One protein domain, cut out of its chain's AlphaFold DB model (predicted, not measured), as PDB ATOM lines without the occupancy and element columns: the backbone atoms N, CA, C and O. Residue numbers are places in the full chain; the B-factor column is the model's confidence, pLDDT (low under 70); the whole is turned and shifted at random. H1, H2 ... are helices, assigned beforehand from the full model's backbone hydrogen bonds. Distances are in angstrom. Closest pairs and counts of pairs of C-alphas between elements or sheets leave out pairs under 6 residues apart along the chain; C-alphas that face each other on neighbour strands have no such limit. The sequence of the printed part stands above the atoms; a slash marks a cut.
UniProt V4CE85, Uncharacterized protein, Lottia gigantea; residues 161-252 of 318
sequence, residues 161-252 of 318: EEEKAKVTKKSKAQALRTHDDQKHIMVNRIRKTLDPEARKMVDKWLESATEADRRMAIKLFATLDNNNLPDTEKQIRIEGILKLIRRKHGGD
ATOM      1  N   GLU A 161     116.154 134.108 205.840       47.00
ATOM      2  CA  GLU A 161     115.811 134.007 204.413       47.00
ATOM      3  C   GLU A 161     115.233 135.309 203.833       47.00
ATOM      4  O   GLU A 161     115.498 135.633 202.671       47.00
ATOM      5  N   GLU A 162     114.551 136.131 204.637       50.38
ATOM      6  CA  GLU A 162     114.061 137.440 204.179       50.38
ATOM      7  C   GLU A 162     115.189 138.444 203.895       50.38
ATOM      8  O   GLU A 162     115.076 139.257 202.969       50.38
ATOM      9  N   GLU A 163     116.311 138.378 204.618       51.12
ATOM     10  CA  GLU A 163     117.472 139.224 204.318       51.12
ATOM     11  C   GLU A 163     118.184 138.790 203.027       51.12
ATOM     12  O   GLU A 163     118.563 139.635 202.210       51.12
ATOM     13  N   LYS A 164     118.258 137.482 202.743       48.72
ATOM     14  CA  LYS A 164     118.811 136.963 201.476       48.72
ATOM     15  C   LYS A 164     117.923 137.298 200.267       48.72
ATOM     16  O   LYS A 164     118.435 137.548 199.169       48.72
ATOM     17  N   ALA A 165     116.607 137.405 200.456       50.53
ATOM     18  CA  ALA A 165     115.674 137.853 199.418       50.53
ATOM     19  C   ALA A 165     115.737 139.375 199.148       50.53
ATOM     20  O   ALA A 165     115.454 139.823 198.032       50.53
ATOM     21  N   LYS A 166     116.137 140.193 200.132       48.66
ATOM     22  CA  LYS A 166     116.320 141.651 199.959       48.66
ATOM     23  C   LYS A 166     117.678 142.008 199.335       48.66
ATOM     24  O   LYS A 166     117.746 142.947 198.537       48.66
ATOM     25  N   VAL A 167     118.732 141.231 199.601       47.88
ATOM     26  CA  VAL A 167     120.067 141.412 198.985       47.88
ATOM     27  C   VAL A 167     120.063 141.075 197.483       47.88
ATOM     28  O   VAL A 167     120.689 141.773 196.686       47.88
ATOM     29  N   THR A 168     119.284 140.080 197.055       49.62
ATOM     30  CA  THR A 168     119.196 139.670 195.637       49.62
ATOM     31  C   THR A 168     118.357 140.608 194.759       49.62
ATOM     32  O   THR A 168     118.594 140.702 193.555       49.62
ATOM     33  N   LYS A 169     117.407 141.358 195.334       51.28
ATOM     34  CA  LYS A 169     116.625 142.367 194.590       51.28
ATOM     35  C   LYS A 169     117.422 143.655 194.339       51.28
ATOM     36  O   LYS A 169     117.301 144.235 193.260       51.28
ATOM     37  N   LYS A 170     118.287 144.065 195.277       50.94
ATOM     38  CA  LYS A 170     119.190 145.219 195.091       50.94
ATOM     39  C   LYS A 170     120.287 144.943 194.054       50.94
ATOM     40  O   LYS A 170     120.547 145.808 193.222       50.94
ATOM     41  N   SER A 171     120.858 143.736 194.020       52.84
ATOM     42  CA  SER A 171     121.891 143.382 193.032       52.84
ATOM     43  C   SER A 171     121.357 143.307 191.594       52.84
ATOM     44  O   SER A 171     122.048 143.707 190.658       52.84
ATOM     45  N   LYS A 172     120.102 142.880 191.400       50.72
ATOM     46  CA  LYS A 172     119.466 142.829 190.071       50.72
ATOM     47  C   LYS A 172     119.139 144.220 189.513       50.72
ATOM     48  O   LYS A 172     119.345 144.462 188.328       50.72
ATOM     49  N   ALA A 173     118.689 145.147 190.363       52.66
ATOM     50  CA  ALA A 173     118.447 146.539 189.974       52.66
ATOM     51  C   ALA A 173     119.755 147.301 189.681       52.66
ATOM     52  O   ALA A 173     119.801 148.125 188.770       52.66
ATOM     53  N   GLN A 174     120.832 146.993 190.412       53.22
ATOM     54  CA  GLN A 174     122.155 147.572 190.171       53.22
ATOM     55  C   GLN A 174     122.784 147.043 188.870       53.22
ATOM     56  O   GLN A 174     123.344 147.826 188.106       53.22
ATOM     57  N   ALA A 175     122.607 145.755 188.551       53.28
ATOM     58  CA  ALA A 175     123.054 145.174 187.283       53.28
ATOM     59  C   ALA A 175     122.306 145.740 186.058       53.28
ATOM     60  O   ALA A 175     122.920 145.935 185.010       53.28
ATOM     61  N   LEU A 176     121.007 146.051 186.183       54.19
ATOM     62  CA  LEU A 176     120.241 146.670 185.095       54.19
ATOM     63  C   LEU A 176     120.741 148.090 184.777       54.19
ATOM     64  O   LEU A 176     120.920 148.423 183.611       54.19
ATOM     65  N   ARG A 177     121.053 148.896 185.804       55.38
ATOM     66  CA  ARG A 177     121.582 150.264 185.627       55.38
ATOM     67  C   ARG A 177     122.944 150.281 184.934       55.38
ATOM     68  O   ARG A 177     123.155 151.065 184.019       55.38
ATOM     69  N   THR A 178     123.827 149.339 185.275       58.97
ATOM     70  CA  THR A 178     125.139 149.239 184.611       58.97
ATOM     71  C   THR A 178     125.055 148.908 183.120       58.97
ATOM     72  O   THR A 178     126.008 149.168 182.390       58.97
ATOM     73  N   HIS A 179     123.943 148.331 182.648       59.72
ATOM     74  CA  HIS A 179     123.783 147.971 181.240       59.72
ATOM     75  C   HIS A 179     123.491 149.187 180.363       59.72
ATOM     76  O   HIS A 179     124.118 149.354 179.317       59.72
ATOM     77  N   ASP A 180     122.593 150.063 180.810       64.44
ATOM     78  CA  ASP A 180     122.238 151.270 180.062       64.44
ATOM     79  C   ASP A 180     123.368 152.308 180.090       64.44
ATOM     80  O   ASP A 180     123.673 152.913 179.059       64.44
ATOM     81  N   ASP A 181     124.100 152.403 181.203       71.69
ATOM     82  CA  ASP A 181     125.317 153.218 181.279       71.69
ATOM     83  C   ASP A 181     126.391 152.722 180.291       71.69
ATOM     84  O   ASP A 181     127.020 153.512 179.583       71.69
ATOM     85  N   GLN A 182     126.572 151.400 180.166       68.56
ATOM     86  CA  GLN A 182     127.515 150.814 179.206       68.56
ATOM     87  C   GLN A 182     127.120 151.076 177.750       68.56
ATOM     88  O   GLN A 182     128.003 151.339 176.928       68.56
ATOM     89  N   LYS A 183     125.820 151.052 177.425       70.50
ATOM     90  CA  LYS A 183     125.331 151.417 176.086       70.50
ATOM     91  C   LYS A 183     125.639 152.873 175.761       70.50
ATOM     92  O   LYS A 183     126.175 153.152 174.692       70.50
ATOM     93  N   HIS A 184     125.352 153.797 176.677       73.12
ATOM     94  CA  HIS A 184     125.624 155.218 176.449       73.12
ATOM     95  C   HIS A 184     127.115 155.508 176.286       73.12
ATOM     96  O   HIS A 184     127.506 156.252 175.381       73.12
ATOM     97  N   ILE A 185     127.960 154.876 177.106       74.12
ATOM     98  CA  ILE A 185     129.415 154.959 176.956       74.12
ATOM     99  C   ILE A 185     129.817 154.455 175.567       74.12
ATOM    100  O   ILE A 185     130.517 155.157 174.845       74.12
ATOM    101  N   MET A 186     129.330 153.287 175.152       73.81
ATOM    102  CA  MET A 186     129.644 152.693 173.853       73.81
ATOM    103  C   MET A 186     129.247 153.580 172.666       73.81
ATOM    104  O   MET A 186     130.071 153.801 171.780       73.81
ATOM    105  N   VAL A 187     128.028 154.128 172.663       76.50
ATOM    106  CA  VAL A 187     127.544 155.024 171.596       76.50
ATOM    107  C   VAL A 187     128.440 156.260 171.478       76.50
ATOM    108  O   VAL A 187     128.800 156.669 170.375       76.50
ATOM    109  N   ASN A 188     128.877 156.823 172.606       79.12
ATOM    110  CA  ASN A 188     129.792 157.964 172.603       79.12
ATOM    111  C   ASN A 188     131.190 157.610 172.069       79.12
ATOM    112  O   ASN A 188     131.814 158.454 171.428       79.12
ATOM    113  N   ARG A 189     131.672 156.380 172.282       75.50
ATOM    114  CA  ARG A 189     132.966 155.899 171.754       75.50
ATOM    115  C   ARG A 189     132.927 155.639 170.249       75.50
ATOM    116  O   ARG A 189     133.806 156.077 169.510       75.50
ATOM    117  N   ILE A 190     131.857 155.005 169.773       75.75
ATOM    118  CA  ILE A 190     131.593 154.786 168.339       75.75
ATOM    119  C   ILE A 190     131.537 156.128 167.601       75.75
ATOM    120  O   ILE A 190     132.143 156.295 166.542       75.75
ATOM    121  N   ARG A 191     130.892 157.131 168.210       76.31
ATOM    122  CA  ARG A 191     130.831 158.505 167.689       76.31
ATOM    123  C   ARG A 191     132.166 159.255 167.685       76.31
ATOM    124  O   ARG A 191     132.232 160.317 167.073       76.31
ATOM    125  N   LYS A 192     133.208 158.769 168.359       77.38
ATOM    126  CA  LYS A 192     134.538 159.399 168.350       77.38
ATOM    127  C   LYS A 192     135.509 158.720 167.390       77.38
ATOM    128  O   LYS A 192     136.354 159.400 166.827       77.38
ATOM    129  N   THR A 193     135.369 157.413 167.197       73.56
ATOM    130  CA  THR A 193     136.378 156.582 166.516       73.56
ATOM    131  C   THR A 193     136.057 156.258 165.064       73.56
ATOM    132  O   THR A 193     136.975 156.035 164.284       73.56
ATOM    133  N   LEU A 194     134.777 156.203 164.692       79.25
ATOM    134  CA  LEU A 194     134.360 155.721 163.375       79.25
ATOM    135  C   LEU A 194     133.944 156.855 162.443       79.25
ATOM    136  O   LEU A 194     133.419 157.874 162.895       79.25
ATOM    137  N   ASP A 195     134.076 156.635 161.138       82.25
ATOM    138  CA  ASP A 195     133.494 157.498 160.111       82.25
ATOM    139  C   ASP A 195     131.958 157.506 160.182       82.25
ATOM    140  O   ASP A 195     131.347 156.502 160.563       82.25
ATOM    141  N   PRO A 196     131.289 158.614 159.815       80.06
ATOM    142  CA  PRO A 196     129.837 158.753 159.947       80.06
ATOM    143  C   PRO A 196     129.036 157.683 159.187       80.06
ATOM    144  O   PRO A 196     127.957 157.297 159.636       80.06
ATOM    145  N   GLU A 197     129.559 157.170 158.074       76.69
ATOM    146  CA  GLU A 197     128.951 156.062 157.329       76.69
ATOM    147  C   GLU A 197     129.126 154.717 158.053       76.69
ATOM    148  O   GLU A 197     128.157 153.982 158.255       76.69
ATOM    149  N   ALA A 198     130.336 154.439 158.548       76.38
ATOM    150  CA  ALA A 198     130.628 153.247 159.339       76.38
ATOM    151  C   ALA A 198     129.802 153.201 160.637       76.38
ATOM    152  O   ALA A 198     129.341 152.131 161.034       76.38
ATOM    153  N   ARG A 199     129.531 154.357 161.261       81.81
ATOM    154  CA  ARG A 199     128.645 154.460 162.436       81.81
ATOM    155  C   ARG A 199     127.247 153.928 162.150       81.81
ATOM    156  O   ARG A 199     126.763 153.100 162.909       81.81
ATOM    157  N   LYS A 200     126.625 154.345 161.041       83.00
ATOM    158  CA  LYS A 200     125.273 153.885 160.675       83.00
ATOM    159  C   LYS A 200     125.224 152.368 160.494       83.00
ATOM    160  O   LYS A 200     124.256 151.734 160.906       83.00
ATOM    161  N   MET A 201     126.267 151.782 159.903       82.00
ATOM    162  CA  MET A 201     126.360 150.329 159.744       82.00
ATOM    163  C   MET A 201     126.548 149.607 161.078       82.00
ATOM    164  O   MET A 201     125.898 148.589 161.313       82.00
ATOM    165  N   VAL A 202     127.392 150.141 161.965       83.62
ATOM    166  CA  VAL A 202     127.608 149.577 163.304       83.62
ATOM    167  C   VAL A 202     126.346 149.687 164.156       83.62
ATOM    168  O   VAL A 202     125.972 148.696 164.773       83.62
ATOM    169  N   ASP A 203     125.647 150.822 164.147       83.62
ATOM    170  CA  ASP A 203     124.392 151.004 164.888       83.62
ATOM    171  C   ASP A 203     123.321 150.010 164.406       83.62
ATOM    172  O   ASP A 203     122.749 149.274 165.211       83.62
ATOM    173  N   LYS A 204     123.144 149.875 163.084       88.75
ATOM    174  CA  LYS A 204     122.232 148.885 162.482       88.75
ATOM    175  C   LYS A 204     122.615 147.439 162.830       88.75
ATOM    176  O   LYS A 204     121.751 146.593 163.068       88.75
ATOM    177  N   TRP A 205     123.912 147.128 162.866       87.38
ATOM    178  CA  TRP A 205     124.386 145.816 163.304       87.38
ATOM    179  C   TRP A 205     124.098 145.593 164.793       87.38
ATOM    180  O   TRP A 205     123.581 144.543 165.156       87.38
ATOM    181  N   LEU A 206     124.341 146.582 165.657       84.88
ATOM    182  CA  LEU A 206     124.116 146.475 167.103       84.88
ATOM    183  C   LEU A 206     122.651 146.248 167.477       84.88
ATOM    184  O   LEU A 206     122.386 145.545 168.457       84.88
ATOM    185  N   GLU A 207     121.713 146.796 166.706       87.94
ATOM    186  CA  GLU A 207     120.276 146.555 166.882       87.94
ATOM    187  C   GLU A 207     119.928 145.064 166.759       87.94
ATOM    188  O   GLU A 207     119.185 144.535 167.588       87.94
ATOM    189  N   SER A 208     120.534 144.372 165.791       86.88
ATOM    190  CA  SER A 208     120.303 142.944 165.510       86.88
ATOM    191  C   SER A 208     121.304 141.991 166.179       86.88
ATOM    192  O   SER A 208     121.045 140.790 166.264       86.88
ATOM    193  N   ALA A 209     122.430 142.505 166.678       86.62
ATOM    194  CA  ALA A 209     123.504 141.713 167.263       86.62
ATOM    195  C   ALA A 209     123.108 141.065 168.596       86.62
ATOM    196  O   ALA A 209     122.358 141.621 169.406       86.62
ATOM    197  N   THR A 210     123.695 139.897 168.868       89.12
ATOM    198  CA  THR A 210     123.503 139.215 170.148       89.12
ATOM    199  C   THR A 210     124.156 139.991 171.293       89.12
ATOM    200  O   THR A 210     125.148 140.700 171.126       89.12
ATOM    201  N   GLU A 211     123.643 139.809 172.509       84.75
ATOM    202  CA  GLU A 211     124.191 140.430 173.721       84.75
ATOM    203  C   GLU A 211     125.685 140.101 173.937       84.75
ATOM    204  O   GLU A 211     126.462 140.915 174.436       84.75
ATOM    205  N   ALA A 212     126.115 138.909 173.512       84.00
ATOM    206  CA  ALA A 212     127.517 138.513 173.564       84.00
ATOM    207  C   ALA A 212     128.384 139.303 172.571       84.00
ATOM    208  O   ALA A 212     129.494 139.706 172.928       84.00
ATOM    209  N   ASP A 213     127.880 139.541 171.361       83.62
ATOM    210  CA  ASP A 213     128.580 140.315 170.333       83.62
ATOM    211  C   ASP A 213     128.686 141.789 170.724       83.62
ATOM    212  O   ASP A 213     129.762 142.379 170.610       83.62
ATOM    213  N   ARG A 214     127.625 142.360 171.312       85.38
ATOM    214  CA  ARG A 214     127.648 143.727 171.861       85.38
ATOM    215  C   ARG A 214     128.751 143.900 172.903       85.38
ATOM    216  O   ARG A 214     129.525 144.849 172.833       85.38
ATOM    217  N   ARG A 215     128.905 142.948 173.832       83.25
ATOM    218  CA  ARG A 215     129.991 142.981 174.834       83.25
ATOM    219  C   ARG A 215     131.383 142.898 174.207       83.25
ATOM    220  O   ARG A 215     132.314 143.520 174.721       83.25
ATOM    221  N   MET A 216     131.548 142.133 173.128       83.50
ATOM    222  CA  MET A 216     132.820 142.072 172.398       83.50
ATOM    223  C   MET A 216     133.111 143.388 171.676       83.50
ATOM    224  O   MET A 216     134.231 143.888 171.776       83.50
ATOM    225  N   ALA A 217     132.101 143.988 171.048       84.06
ATOM    226  CA  ALA A 217     132.211 145.300 170.421       84.06
ATOM    227  C   ALA A 217     132.603 146.382 171.439       84.06
ATOM    228  O   ALA A 217     133.523 147.153 171.183       84.06
ATOM    229  N   ILE A 218     132.008 146.387 172.640       83.75
ATOM    230  CA  ILE A 218     132.399 147.310 173.724       83.75
ATOM    231  C   ILE A 218     133.890 147.173 174.061       83.75
ATOM    232  O   ILE A 218     134.579 148.183 174.203       83.75
ATOM    233  N   LYS A 219     134.405 145.942 174.177       83.19
ATOM    234  CA  LYS A 219     135.833 145.698 174.455       83.19
ATOM    235  C   LYS A 219     136.736 146.155 173.307       83.19
ATOM    236  O   LYS A 219     137.810 146.698 173.563       83.19
ATOM    237  N   LEU A 220     136.301 145.964 172.064       85.25
ATOM    238  CA  LEU A 220     137.018 146.416 170.873       85.25
ATOM    239  C   LEU A 220     137.101 147.949 170.826       85.25
ATOM    240  O   LEU A 220     138.188 148.510 170.755       85.25
ATOM    241  N   PHE A 221     135.978 148.649 170.975       82.31
ATOM    242  CA  PHE A 221     135.987 150.114 170.972       82.31
ATOM    243  C   PHE A 221     136.709 150.700 172.191       82.31
ATOM    244  O   PHE A 221     137.382 151.715 172.070       82.31
ATOM    245  N   ALA A 222     136.662 150.032 173.349       80.88
ATOM    246  CA  ALA A 222     137.465 150.422 174.508       80.88
ATOM    247  C   ALA A 222     138.978 150.281 174.269       80.88
ATOM    248  O   ALA A 222     139.757 151.033 174.848       80.88
ATOM    249  N   THR A 223     139.405 149.311 173.454       79.25
ATOM    250  CA  THR A 223     140.825 149.141 173.106       79.25
ATOM    251  C   THR A 223     141.274 150.124 172.029       79.25
ATOM    252  O   THR A 223     142.412 150.577 172.093       79.25
ATOM    253  N   LEU A 224     140.379 150.510 171.116       77.81
ATOM    254  CA  LEU A 224     140.626 151.544 170.106       77.81
ATOM    255  C   LEU A 224     140.735 152.955 170.703       77.81
ATOM    256  O   LEU A 224     141.630 153.697 170.317       77.81
ATOM    257  N   ASP A 225     139.887 153.300 171.676       74.50
ATOM    258  CA  ASP A 225     139.899 154.620 172.335       74.50
ATOM    259  C   ASP A 225     141.108 154.856 173.254       74.50
ATOM    260  O   ASP A 225     141.387 155.991 173.651       74.50
ATOM    261  N   ASN A 226     141.830 153.798 173.634       74.06
ATOM    262  CA  ASN A 226     143.023 153.927 174.465       74.06
ATOM    263  C   ASN A 226     144.196 154.437 173.616       74.06
ATOM    264  O   ASN A 226     145.063 153.668 173.196       74.06
ATOM    265  N   ASN A 227     144.250 155.755 173.415       66.31
ATOM    266  CA  ASN A 227     145.316 156.443 172.676       66.31
ATOM    267  C   ASN A 227     146.724 156.185 173.238       66.31
ATOM    268  O   ASN A 227     147.697 156.311 172.505       66.31
ATOM    269  N   ASN A 228     146.828 155.767 174.503       75.19
ATOM    270  CA  ASN A 228     148.098 155.506 175.184       75.19
ATOM    271  C   ASN A 228     148.742 154.159 174.818       75.19
ATOM    272  O   ASN A 228     149.871 153.906 175.231       75.19
ATOM    273  N   LEU A 229     148.042 153.274 174.096       74.38
ATOM    274  CA  LEU A 229     148.649 152.031 173.620       74.38
ATOM    275  C   LEU A 229     149.428 152.279 172.316       74.38
ATOM    276  O   LEU A 229     148.891 152.941 171.422       74.38
ATOM    277  N   PRO A 230     150.635 151.708 172.155       82.00
ATOM    278  CA  PRO A 230     151.317 151.708 170.868       82.00
ATOM    279  C   PRO A 230     150.484 150.938 169.834       82.00
ATOM    280  O   PRO A 230     149.830 149.941 170.157       82.00
ATOM    281  N   ASP A 231     150.512 151.389 168.580       78.69
ATOM    282  CA  ASP A 231     149.638 150.857 167.524       78.69
ATOM    283  C   ASP A 231     149.829 149.355 167.276       78.69
ATOM    284  O   ASP A 231     148.862 148.646 166.999       78.69
ATOM    285  N   THR A 232     151.041 148.836 167.489       82.88
ATOM    286  CA  THR A 232     151.337 147.397 167.418       82.88
ATOM    287  C   THR A 232     150.543 146.587 168.443       82.88
ATOM    288  O   THR A 232     150.004 145.528 168.123       82.88
ATOM    289  N   GLU A 233     150.405 147.085 169.671       80.62
ATOM    290  CA  GLU A 233     149.660 146.399 170.723       80.62
ATOM    291  C   GLU A 233     148.144 146.532 170.522       80.62
ATOM    292  O   GLU A 233     147.400 145.575 170.771       80.62
ATOM    293  N   LYS A 234     147.675 147.677 170.001       80.06
ATOM    294  CA  LYS A 234     146.274 147.833 169.570       80.06
ATOM    295  C   LYS A 234     145.929 146.796 168.507       80.06
ATOM    296  O   LYS A 234     144.921 146.104 168.643       80.06
ATOM    297  N   GLN A 235     146.785 146.643 167.499       81.44
ATOM    298  CA  GLN A 235     146.570 145.720 166.390       81.44
ATOM    299  C   GLN A 235     146.503 144.262 166.864       81.44
ATOM    300  O   GLN A 235     145.547 143.563 166.533       81.44
ATOM    301  N   ILE A 236     147.422 143.836 167.740       83.38
ATOM    302  CA  ILE A 236     147.405 142.487 168.336       83.38
ATOM    303  C   ILE A 236     146.105 142.233 169.118       83.38
ATOM    304  O   ILE A 236     145.501 141.161 169.012       83.38
ATOM    305  N   ARG A 237     145.639 143.211 169.908       78.56
ATOM    306  CA  ARG A 237     144.396 143.070 170.688       78.56
ATOM    307  C   ARG A 237     143.159 143.015 169.792       78.56
ATOM    308  O   ARG A 237     142.272 142.197 170.045       78.56
ATOM    309  N   ILE A 238     143.109 143.840 168.746       82.50
ATOM    310  CA  ILE A 238     142.027 143.841 167.753       82.50
ATOM    311  C   ILE A 238     141.975 142.494 167.031       82.50
ATOM    312  O   ILE A 238     140.910 141.880 166.980       82.50
ATOM    313  N   GLU A 239     143.112 141.982 166.553       83.00
ATOM    314  CA  GLU A 239     143.177 140.659 165.921       83.00
ATOM    315  C   GLU A 239     142.720 139.542 166.865       83.00
ATOM    316  O   GLU A 239     141.964 138.654 166.460       83.00
ATOM    317  N   GLY A 240     143.104 139.608 168.143       83.06
ATOM    318  CA  GLY A 240     142.646 138.665 169.161       83.06
ATOM    319  C   GLY A 240     141.121 138.655 169.321       83.06
ATOM    320  O   GLY A 240     140.512 137.581 169.376       83.06
ATOM    321  N   ILE A 241     140.493 139.835 169.347       81.81
ATOM    322  CA  ILE A 241     139.032 139.970 169.439       81.81
ATOM    323  C   ILE A 241     138.361 139.466 168.155       81.81
ATOM    324  O   ILE A 241     137.409 138.687 168.236       81.81
ATOM    325  N   LEU A 242     138.881 139.823 166.978       80.44
ATOM    326  CA  LEU A 242     138.359 139.353 165.690       80.44
ATOM    327  C   LEU A 242     138.437 137.826 165.565       80.44
ATOM    328  O   LEU A 242     137.473 137.193 165.130       80.44
ATOM    329  N   LYS A 243     139.534 137.208 166.015       82.56
ATOM    330  CA  LYS A 243     139.690 135.745 166.041       82.56
ATOM    331  C   LYS A 243     138.687 135.065 166.978       82.56
ATOM    332  O   LYS A 243     138.291 133.925 166.730       82.56
ATOM    333  N   LEU A 244     138.278 135.737 168.058       79.88
ATOM    334  CA  LEU A 244     137.250 135.234 168.970       79.88
ATOM    335  C   LEU A 244     135.851 135.308 168.340       79.88
ATOM    336  O   LEU A 244     135.084 134.353 168.448       79.88
ATOM    337  N   ILE A 245     135.545 136.416 167.654       79.50
ATOM    338  CA  ILE A 245     134.280 136.614 166.933       79.50
ATOM    339  C   ILE A 245     134.144 135.571 165.819       79.50
ATOM    340  O   ILE A 245     133.130 134.880 165.761       79.50
ATOM    341  N   ARG A 246     135.186 135.379 164.995       79.00
ATOM    342  CA  ARG A 246     135.181 134.374 163.913       79.00
ATOM    343  C   ARG A 246     134.913 132.960 164.428       79.00
ATOM    344  O   ARG A 246     134.038 132.284 163.900       79.00
ATOM    345  N   ARG A 247     135.586 132.552 165.515       78.75
ATOM    346  CA  ARG A 247     135.357 131.245 166.159       78.75
ATOM    347  C   ARG A 247     133.924 131.058 166.653       78.75
ATOM    348  O   ARG A 247     133.418 129.945 166.635       78.75
ATOM    349  N   LYS A 248     133.275 132.126 167.123       75.12
ATOM    350  CA  LYS A 248     131.899 132.058 167.630       75.12
ATOM    351  C   LYS A 248     130.848 131.978 166.530       75.12
ATOM    352  O   LYS A 248     129.834 131.322 166.731       75.12
ATOM    353  N   HIS A 249     131.083 132.649 165.408       70.62
ATOM    354  CA  HIS A 249     130.132 132.715 164.296       70.62
ATOM    355  C   HIS A 249     130.275 131.557 163.301       70.62
ATOM    356  O   HIS A 249     129.667 131.600 162.239       70.62
ATOM    357  N   GLY A 250     131.050 130.517 163.638       59.88
ATOM    358  CA  GLY A 250     131.197 129.331 162.785       59.88
ATOM    359  C   GLY A 250     131.772 129.657 161.408       59.88
ATOM    360  O   GLY A 250     131.503 128.947 160.446       59.88
ATOM    361  N   GLY A 251     132.518 130.762 161.302       55.38
ATOM    362  CA  GLY A 251     133.257 131.076 160.094       55.38
ATOM    363  C   GLY A 251     134.406 130.089 159.981       55.38
ATOM    364  O   GLY A 251     135.454 130.321 160.585       55.38
ATOM    365  N   ASP A 252     134.172 129.009 159.237       47.78
ATOM    366  CA  ASP A 252     135.183 128.103 158.695       47.78
ATOM    367  C   ASP A 252     136.135 128.908 157.791       47.78
ATOM    368  O   ASP A 252     136.052 128.892 156.565       47.78
TER     369      ASP A 252
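AT A GLANCE: This is residues 161 to 252 of the 318 residues of an uncharacterized protein of Lottia gigantea (UniProt V4CE85). A long helix, H1, sticks out as an arm, with its residues 161 to 181, from a small body made by its remaining residues and three shorter helices. In that body H3 is in the middle: residues 186 to 193 of H1 pack across it, H4 folds back along it as a hairpin, and H2 runs near both H1 and H3. The 92 printed residues hold four named helices in the order H1, H2, H3, H4 and no named strand; the class is all helix. The whole is loose and elongated, with a radius of gyration of the C-alphas of 16.8 A and spans of 52 by 32 by 29 A.

IN THESE COORDINATES: H1, residues 161 to 193, is 48.7 A long and begins with C-alpha 161 at (115.811, 134.007, 204.413). H2 is residues 196 to 208, 19.3 A. H3 is residues 211 to 224, 20.2 A. H4 is residues 231 to 248, 25.8 A, and ends with C-alpha 248 at (131.899, 132.058, 167.630).

HOW THE PARTS SIT: H1, with residues 186 to 193 alone, touches residues 218 to 224 of H3; their closest C-alphas, Met 186 and Ile 218, are 6.0 A apart. The two helices run the same way at a steep tilt of 51 degrees. H1 and H2 are close but not clearly touching, with the C-alphas of Ile 190 and Arg 199 closest at 6.6 A. H2 and H3 are also close but not clearly touching, closest at the C-alphas of Leu 206 and Arg 214, 6.5 A. H3 and H4 touch as a hairpin, opposite ways at a shallow tilt of 11 degrees, closest at the C-alphas of Leu 220 and Ile 238, 6.4 A. H4 is apart from H1 and H2. Every O i to N i+4 pair is within hydrogen-bond range in H3 and H4, against 26 of 29 in H1 and 7 of 9 in H2.

THE WHOLE: The C-alphas farthest apart, Glu 161 and Glu 197, are 53.6 A apart. The printed part has no cut and no long link. pLDDT is under 70 at residues 161 to 180, 182, 227 and 250 to 252.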